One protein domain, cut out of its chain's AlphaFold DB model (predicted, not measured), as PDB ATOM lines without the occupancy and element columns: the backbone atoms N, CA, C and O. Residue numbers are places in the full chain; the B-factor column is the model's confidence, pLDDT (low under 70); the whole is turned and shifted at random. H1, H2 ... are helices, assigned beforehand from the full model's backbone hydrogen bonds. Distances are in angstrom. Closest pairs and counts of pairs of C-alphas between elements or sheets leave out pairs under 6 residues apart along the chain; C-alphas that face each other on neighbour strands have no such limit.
ATOM      1  N   PRO A 673     152.787 169.611 179.153       74.25
ATOM      2  CA  PRO A 673     153.864 168.835 179.761       74.25
ATOM      3  C   PRO A 673     154.947 168.482 178.732       74.25
ATOM      4  O   PRO A 673     154.615 168.139 177.594       74.25
ATOM      5  N   ASP A 674     156.225 168.468 179.133       72.12
ATOM      6  CA  ASP A 674     157.362 168.112 178.261       72.12
ATOM      7  C   ASP A 674     157.152 166.839 177.413       72.12
ATOM      8  O   ASP A 674     157.522 166.839 176.234       72.12
ATOM      9  N   PRO A 675     156.525 165.757 177.925       75.62
ATOM     10  CA  PRO A 675     156.240 164.566 177.124       75.62
ATOM     11  C   PRO A 675     155.233 164.825 176.013       75.62
ATOM     12  O   PRO A 675     155.381 164.313 174.906       75.62
ATOM     13  N   TRP A 676     154.220 165.647 176.280       83.19
ATOM     14  CA  TRP A 676     153.207 165.998 175.290       83.19
ATOM     15  C   TRP A 676     153.780 166.987 174.274       83.19
ATOM     16  O   TRP A 676     153.418 166.933 173.102       83.19
ATOM     17  N   TRP A 677     154.730 167.836 174.686       79.56
ATOM     18  CA  TRP A 677     155.481 168.701 173.781       79.56
ATOM     19  C   TRP A 677     156.399 167.914 172.849       79.56
ATOM     20  O   TRP A 677     156.310 168.083 171.634       79.56
ATOM     21  N   LYS A 678     157.218 166.995 173.375       80.69
ATOM     22  CA  LYS A 678     158.042 166.113 172.532       80.69
ATOM     23  C   LYS A 678     157.182 165.251 171.610       80.69
ATOM     24  O   LYS A 678     157.551 165.036 170.457       80.69
ATOM     25  N   TYR A 679     156.018 164.804 172.083       86.00
ATOM     26  CA  TYR A 679     155.030 164.134 171.243       86.00
ATOM     27  C   TYR A 679     154.533 165.041 170.114       86.00
ATOM     28  O   TYR A 679     154.614 164.644 168.955       86.00
ATOM     29  N   LEU A 680     154.134 166.279 170.418       84.69
ATOM     30  CA  LEU A 680     153.705 167.265 169.426       84.69
ATOM     31  C   LEU A 680     154.812 167.591 168.400       84.69
ATOM     32  O   LEU A 680     154.542 167.682 167.203       84.69
ATOM     33  N   GLN A 681     156.073 167.703 168.832       81.88
ATOM     34  CA  GLN A 681     157.226 167.901 167.943       81.88
ATOM     35  C   GLN A 681     157.450 166.713 167.003       81.88
ATOM     36  O   GLN A 681     157.784 166.902 165.835       81.88
ATOM     37  N   LYS A 682     157.275 165.480 167.491       85.50
ATOM     38  CA  LYS A 682     157.435 164.289 166.654       85.50
ATOM     39  C   LYS A 682     156.289 164.096 165.678       85.50
ATOM     40  O   LYS A 682     156.561 163.765 164.530       85.50
ATOM     41  N   ILE A 683     155.041 164.297 166.110       87.75
ATOM     42  CA  ILE A 683     153.900 164.183 165.193       87.75
ATOM     43  C   ILE A 683     153.961 165.292 164.139       87.75
ATOM     44  O   ILE A 683     153.871 164.977 162.967       87.75
ATOM     45  N   SER A 684     154.268 166.545 164.503       81.94
ATOM     46  CA  SER A 684     154.366 167.648 163.525       81.94
ATOM     47  C   SER A 684     155.469 167.456 162.479       81.94
ATOM     48  O   SER A 684     155.313 167.891 161.345       81.94
ATOM     49  N   LYS A 685     156.569 166.771 162.822       82.62
ATOM     50  CA  LYS A 685     157.634 166.400 161.870       82.62
ATOM     51  C   LYS A 685     157.339 165.108 161.099       82.62
ATOM     52  O   LYS A 685     158.139 164.710 160.253       82.62
ATOM     53  N   TYR A 686     156.234 164.428 161.399       83.94
ATOM     54  CA  TYR A 686     155.860 163.191 160.728       83.94
ATOM     55  C   TYR A 686     155.368 163.496 159.303       83.94
ATOM     56  O   TYR A 686     154.559 164.408 159.128       83.94
ATOM     57  N   PRO A 687     155.837 162.757 158.279       77.62
ATOM     58  CA  PRO A 687     155.577 163.093 156.878       77.62
ATOM     59  C   PRO A 687     154.097 162.974 156.490       77.62
ATOM     60  O   PRO A 687     153.611 163.751 155.668       77.62
ATOM     61  N   GLU A 688     153.379 162.017 157.081       80.25
ATOM     62  CA  GLU A 688     151.949 161.821 156.841       80.25
ATOM     63  C   GLU A 688     151.130 162.844 157.619       80.25
ATOM     64  O   GLU A 688     151.276 162.947 158.831       80.25
ATOM     65  N   LYS A 689     150.222 163.561 156.949       75.75
ATOM     66  CA  LYS A 689     149.407 164.642 157.544       75.75
ATOM     67  C   LYS A 689     148.287 164.147 158.474       75.75
ATOM     68  O   LYS A 689     147.754 164.916 159.277       75.75
ATOM     69  N   ILE A 690     147.922 162.870 158.362       81.19
ATOM     70  CA  ILE A 690     146.845 162.208 159.107       81.19
ATOM     71  C   ILE A 690     147.408 160.905 159.679       81.19
ATOM     72  O   ILE A 690     148.039 160.144 158.953       81.19
ATOM     73  N   LEU A 691     147.190 160.656 160.971       84.38
ATOM     74  CA  LEU A 691     147.699 159.473 161.671       84.38
ATOM     75  C   LEU A 691     146.552 158.565 162.106       84.38
ATOM     76  O   LEU A 691     145.535 159.046 162.604       84.38
ATOM     77  N   SER A 692     146.733 157.250 162.015       84.94
ATOM     78  CA  SER A 692     145.866 156.311 162.734       84.94
ATOM     79  C   SER A 692     146.124 156.378 164.245       84.94
ATOM     80  O   SER A 692     147.219 156.719 164.697       84.94
ATOM     81  N   LEU A 693     145.136 155.991 165.056       85.00
ATOM     82  CA  LEU A 693     145.262 155.949 166.516       85.00
ATOM     83  C   LEU A 693     146.384 154.992 166.947       85.00
ATOM     84  O   LEU A 693     147.085 155.258 167.916       85.00
ATOM     85  N   THR A 694     146.616 153.921 166.187       86.31
ATOM     86  CA  THR A 694     147.715 152.974 166.419       86.31
ATOM     87  C   THR A 694     149.086 153.611 166.182       86.31
ATOM     88  O   THR A 694     150.024 153.364 166.940       86.31
ATOM     89  N   GLU A 695     149.227 154.435 165.143       87.50
ATOM     90  CA  GLU A 695     150.466 155.169 164.859       87.50
ATOM     91  C   GLU A 695     150.700 156.282 165.875       87.50
ATOM     92  O   GLU A 695     151.799 156.383 166.419       87.50
ATOM     93  N   ALA A 696     149.652 157.043 166.199       87.94
ATOM     94  CA  ALA A 696     149.659 158.025 167.275       87.94
ATOM     95  C   ALA A 696     150.117 157.380 168.597       87.94
ATOM     96  O   ALA A 696     151.054 157.856 169.238       87.94
ATOM     97  N   LEU A 697     149.559 156.216 168.949       88.25
ATOM     98  CA  LEU A 697     149.953 155.448 170.130       88.25
ATOM     99  C   LEU A 697     151.404 154.954 170.065       88.25
ATOM    100  O   LEU A 697     152.092 154.947 171.084       88.25
ATOM    101  N   ARG A 698     151.904 154.550 168.891       88.88
ATOM    102  CA  ARG A 698     153.303 154.123 168.712       88.88
ATOM    103  C   ARG A 698     154.274 155.280 168.939       88.88
ATOM    104  O   ARG A 698     155.263 155.109 169.651       88.88
ATOM    105  N   ILE A 699     153.981 156.448 168.365       88.12
ATOM    106  CA  ILE A 699     154.781 157.664 168.554       88.12
ATOM    107  C   ILE A 699     154.736 158.076 170.029       88.12
ATOM    108  O   ILE A 699     155.780 158.355 170.615       88.12
ATOM    109  N   PHE A 700     153.559 158.019 170.659       86.62
ATOM    110  CA  PHE A 700     153.390 158.327 172.077       86.62
ATOM    111  C   PHE A 700     154.238 157.399 172.959       86.62
ATOM    112  O   PHE A 700     155.041 157.873 173.759       86.62
ATOM    113  N   LYS A 701     154.168 156.080 172.738       84.69
ATOM    114  CA  LYS A 701     155.001 155.089 173.442       84.69
ATOM    115  C   LYS A 701     156.502 155.329 173.237       84.69
ATOM    116  O   LYS A 701     157.263 155.233 174.195       84.69
ATOM    117  N   SER A 702     156.935 155.672 172.019       87.19
ATOM    118  CA  SER A 702     158.336 156.017 171.725       87.19
ATOM    119  C   SER A 702     158.811 157.231 172.529       87.19
ATOM    120  O   SER A 702     159.896 157.186 173.105       87.19
ATOM    121  N   VAL A 703     157.998 158.286 172.610       85.06
ATOM    122  CA  VAL A 703     158.329 159.498 173.377       85.06
ATOM    123  C   VAL A 703     158.408 159.206 174.874       85.06
ATOM    124  O   VAL A 703     159.363 159.631 175.525       85.06
ATOM    125  N   MET A 704     157.458 158.436 175.413       80.06
ATOM    126  CA  MET A 704     157.467 158.042 176.827       80.06
ATOM    127  C   MET A 704     158.709 157.208 177.182       80.06
ATOM    128  O   MET A 704     159.316 157.424 178.232       80.06
ATOM    129  N   ASN A 705     159.139 156.318 176.279       82.50
ATOM    130  CA  ASN A 705     160.355 155.519 176.447       82.50
ATOM    131  C   ASN A 705     161.634 156.372 176.410       82.50
ATOM    132  O   ASN A 705     162.502 156.204 177.264       82.50
ATOM    133  N   GLU A 706     161.754 157.305 175.460       82.00
ATOM    134  CA  GLU A 706     162.907 158.218 175.369       82.00
ATOM    135  C   GLU A 706     163.061 159.097 176.610       82.00
ATOM    136  O   GLU A 706     164.175 159.381 177.048       82.00
ATOM    137  N   LEU A 707     161.937 159.506 177.195       78.44
ATOM    138  CA  LEU A 707     161.899 160.307 178.412       78.44
ATOM    139  C   LEU A 707     162.046 159.489 179.700       78.44
ATOM    140  O   LEU A 707     162.103 160.083 180.775       78.44
ATOM    141  N   LYS A 708     162.120 158.152 179.612       73.38
ATOM    142  CA  LYS A 708     162.140 157.225 180.757       73.38
ATOM    143  C   LYS A 708     160.984 157.469 181.744       73.38
ATOM    144  O   LYS A 708     161.171 157.375 182.956       73.38
ATOM    145  N   GLN A 709     159.793 157.785 181.237       68.31
ATOM    146  CA  GLN A 709     158.612 158.058 182.060       68.31
ATOM    147  C   GLN A 709     157.635 156.875 182.087       68.31
ATOM    148  O   GLN A 709     157.397 156.223 181.070       68.31
ATOM    149  N   SER A 710     157.044 156.608 183.257       60.78
ATOM    150  CA  SER A 710     156.031 155.555 183.424       60.78
ATOM    151  C   SER A 710     154.721 155.935 182.728       60.78
ATOM    152  O   SER A 710     154.208 157.032 182.926       60.78
ATOM    153  N   MET A 711     154.140 155.007 181.959       56.62
ATOM    154  CA  MET A 711     152.833 155.188 181.307       56.62
ATOM    155  C   MET A 711     151.636 155.039 182.273       56.62
ATOM    156  O   MET A 711     150.497 155.153 181.836       56.62
ATOM    157  N   ILE A 712     151.868 154.715 183.555       51.12
ATOM    158  CA  ILE A 712     150.838 154.193 184.482       51.12
ATOM    159  C   ILE A 712     150.305 155.258 185.466       51.12
ATOM    160  O   ILE A 712     149.382 154.986 186.228       51.12
ATOM    161  N   SER A 713     150.807 156.497 185.460       50.91
ATOM    162  CA  SER A 713     150.442 157.469 186.506       50.91
ATOM    163  C   SER A 713     149.082 158.175 186.356       50.91
ATOM    164  O   SER A 713     148.751 158.942 187.250       50.91
ATOM    165  N   LEU A 714     148.268 157.918 185.320       50.44
ATOM    166  CA  LEU A 714     146.896 158.452 185.178       50.44
ATOM    167  C   LEU A 714     145.961 157.399 184.531       50.44
ATOM    168  O   LEU A 714     146.095 157.069 183.358       50.44
ATOM    169  N   GLU A 715     145.031 156.842 185.314       49.62
ATOM    170  CA  GLU A 715     143.902 155.980 184.888       49.62
ATOM    171  C   GLU A 715     144.187 154.674 184.097       49.62
ATOM    172  O   GLU A 715     143.340 154.178 183.351       49.62
ATOM    173  N   GLY A 716     145.332 154.023 184.315       54.66
ATOM    174  CA  GLY A 716     145.443 152.562 184.153       54.66
ATOM    175  C   GLY A 716     145.592 151.970 182.736       54.66
ATOM    176  O   GLY A 716     145.676 150.747 182.634       54.66
ATOM    177  N   SER A 717     145.688 152.757 181.650       69.06
ATOM    178  CA  SER A 717     146.160 152.258 180.337       69.06
ATOM    179  C   SER A 717     146.793 153.340 179.443       69.06
ATOM    180  O   SER A 717     146.481 154.529 179.551       69.06
ATOM    181  N   ALA A 718     147.671 152.923 178.520       67.44
ATOM    182  CA  ALA A 718     148.318 153.820 177.553       67.44
ATOM    183  C   ALA A 718     147.316 154.469 176.574       67.44
ATOM    184  O   ALA A 718     147.543 155.590 176.127       67.44
ATOM    185  N   ASP A 719     146.205 153.790 176.276       73.75
ATOM    186  CA  ASP A 719     145.170 154.276 175.356       73.75
ATOM    187  C   ASP A 719     144.348 155.413 175.973       73.75
ATOM    188  O   ASP A 719     144.132 156.437 175.330       73.75
ATOM    189  N   LYS A 720     143.968 155.287 177.253       72.50
ATOM    190  CA  LYS A 720     143.274 156.354 177.993       72.50
ATOM    191  C   LYS A 720     144.163 157.578 178.203       72.50
ATOM    192  O   LYS A 720     143.709 158.713 178.070       72.50
ATOM    193  N   SER A 721     145.449 157.344 178.472       73.50
ATOM    194  CA  SER A 721     146.443 158.418 178.556       73.50
ATOM    195  C   SER A 721     146.565 159.174 177.230       73.50
ATOM    196  O   SER A 721     146.575 160.402 177.228       73.50
ATOM    197  N   LEU A 722     146.603 158.461 176.096       83.00
ATOM    198  CA  LEU A 722     146.617 159.082 174.772       83.00
ATOM    199  C   LEU A 722     145.326 159.861 174.495       83.00
ATOM    200  O   LEU A 722     145.397 160.984 174.012       83.00
ATOM    201  N   GLU A 723     144.158 159.310 174.819       82.12
ATOM    202  CA  GLU A 723     142.874 159.997 174.649       82.12
ATOM    203  C   GLU A 723     142.841 161.345 175.383       82.12
ATOM    204  O   GLU A 723     142.434 162.354 174.805       82.12
ATOM    205  N   MET A 724     143.333 161.400 176.622       76.88
ATOM    206  CA  MET A 724     143.437 162.653 177.373       76.88
ATOM    207  C   MET A 724     144.350 163.670 176.666       76.88
ATOM    208  O   MET A 724     143.983 164.841 176.533       76.88
ATOM    209  N   VAL A 725     145.502 163.220 176.152       82.00
ATOM    210  CA  VAL A 725     146.429 164.058 175.367       82.00
ATOM    211  C   VAL A 725     145.748 164.584 174.103       82.00
ATOM    212  O   VAL A 725     145.854 165.769 173.791       82.00
ATOM    213  N   LEU A 726     145.015 163.735 173.380       84.50
ATOM    214  CA  LEU A 726     144.337 164.115 172.141       84.50
ATOM    215  C   LEU A 726     143.185 165.101 172.392       84.50
ATOM    216  O   LEU A 726     143.069 166.078 171.654       84.50
ATOM    217  N   LYS A 727     142.388 164.914 173.455       80.00
ATOM    218  CA  LYS A 727     141.354 165.880 173.883       80.00
ATOM    219  C   LYS A 727     141.961 167.243 174.188       80.00
ATOM    220  O   LYS A 727     141.460 168.267 173.729       80.00
ATOM    221  N   TYR A 728     143.071 167.249 174.918       79.94
ATOM    222  CA  TYR A 728     143.781 168.470 175.269       79.94
ATOM    223  C   TYR A 728     144.335 169.205 174.035       79.94
ATOM    224  O   TYR A 728     144.131 170.411 173.864       79.94
ATOM    225  N   LEU A 729     145.020 168.480 173.147       81.62
ATOM    226  CA  LEU A 729     145.573 169.042 171.915       81.62
ATOM    227  C   LEU A 729     144.466 169.519 170.957       81.62
ATOM    228  O   LEU A 729     144.654 170.515 170.262       81.62
ATOM    229  N   HIS A 730     143.298 168.869 170.957       82.38
ATOM    230  CA  HIS A 730     142.128 169.324 170.206       82.38
ATOM    231  C   HIS A 730     141.545 170.629 170.763       82.38
ATOM    232  O   HIS A 730     141.325 171.579 170.010       82.38
ATOM    233  N   ALA A 731     141.365 170.714 172.084       73.94
ATOM    234  CA  ALA A 731     140.855 171.914 172.750       73.94
ATOM    235  C   ALA A 731     141.779 173.131 172.556       73.94
ATOM    236  O   ALA A 731     141.314 174.257 172.383       73.94
ATOM    237  N   THR A 732     143.096 172.908 172.531       73.12
ATOM    238  CA  THR A 732     144.097 173.958 172.257       73.12
ATOM    239  C   THR A 732     144.262 174.276 170.764       73.12
ATOM    240  O   THR A 732     144.900 175.270 170.424       73.12
ATOM    241  N   GLY A 733     143.648 173.486 169.876       73.81
ATOM    242  CA  GLY A 733     143.673 173.663 168.421       73.81
ATOM    243  C   GLY A 733     144.901 173.078 167.718       73.81
ATOM    244  O   GLY A 733     144.970 173.136 166.490       73.81
ATOM    245  N   GLU A 734     145.847 172.497 168.456       78.62
ATOM    246  CA  GLU A 734     147.092 171.950 167.906       78.62
ATOM    247  C   GLU A 734     146.829 170.786 166.941       78.62
ATOM    248  O   GLU A 734     147.558 170.632 165.963       78.62
ATOM    249  N   ILE A 735     145.769 170.006 167.194       84.44
ATOM    250  CA  ILE A 735     145.301 168.895 166.351       84.44
ATOM    251  C   ILE A 735     143.764 168.919 166.216       84.44
ATOM    252  O   ILE A 735     143.075 169.618 166.957       84.44
TER     253      ILE A 735
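Overview. This is residues 673 to 735 of the 1032 residues of the protein "Malignant fibrous histiocytoma-amplified sequence 1" of Crassostrea gigas (UniProt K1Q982). Three short helices make a small, compact cluster: H1 and H2 cross at a slant, and H3 is set across the pair, its first half packed on H2 and its line passing near H1. The three centres make a triangle, and a long link from H2 to H3 and a shorter one from H1 to H2 join the parts. The printed part has 63 residues with three named helices, H1, H2 and H3 in chain order, and no named strand; the class is all helix. The radius of gyration of the C-alphas is 11.0 A, and the rounded outline spans 29 by 24 by 21 A.

Arrangement. H1, residues 674 to 684, touches H2, residues 693 to 706, and their closest C-alphas, those of Tyr 679 and Val 703, are 6.1 A apart. These two helices run opposite ways at a steep tilt of 48 degrees. H2, with residues 697 to 701 alone, touches residues 718 to 722 of H3, residues 718 to 731; the closest C-alphas, those of Leu 697 and Leu 722, are 6.8 A apart. H2 and H3 are about perpendicular, at 77 degrees. H1 and H3 are close but not clearly touching, with the closest C-alphas, those of Trp 676 and Val 725, 7.1 A apart; they are about perpendicular, at 74 degrees. In H1, H2 and H3 every O i to N i+4 pair is within hydrogen-bond range.

Along the chain. H1 begins at C-alpha 674, (157.362, 168.112, 178.261), and is 15.0 A long from first to last C-alpha. H2 begins at C-alpha 693, (145.262, 155.949, 166.516), and is 19.9 A long. H3 is 20.2 A long and ends at C-alpha 731, (140.855, 171.914, 172.750).

Size, cuts and confidence. The two C-alphas farthest apart, those of Pro 687 and Glu 715, are 31.2 A apart. The printed part has no cut. The link from H1 to H2, 8 residues, is short; that from H2 to H3, 11 residues, is long. The mean pLDDT of the printed part is 77.6, and residues 709 to 718 are under 70.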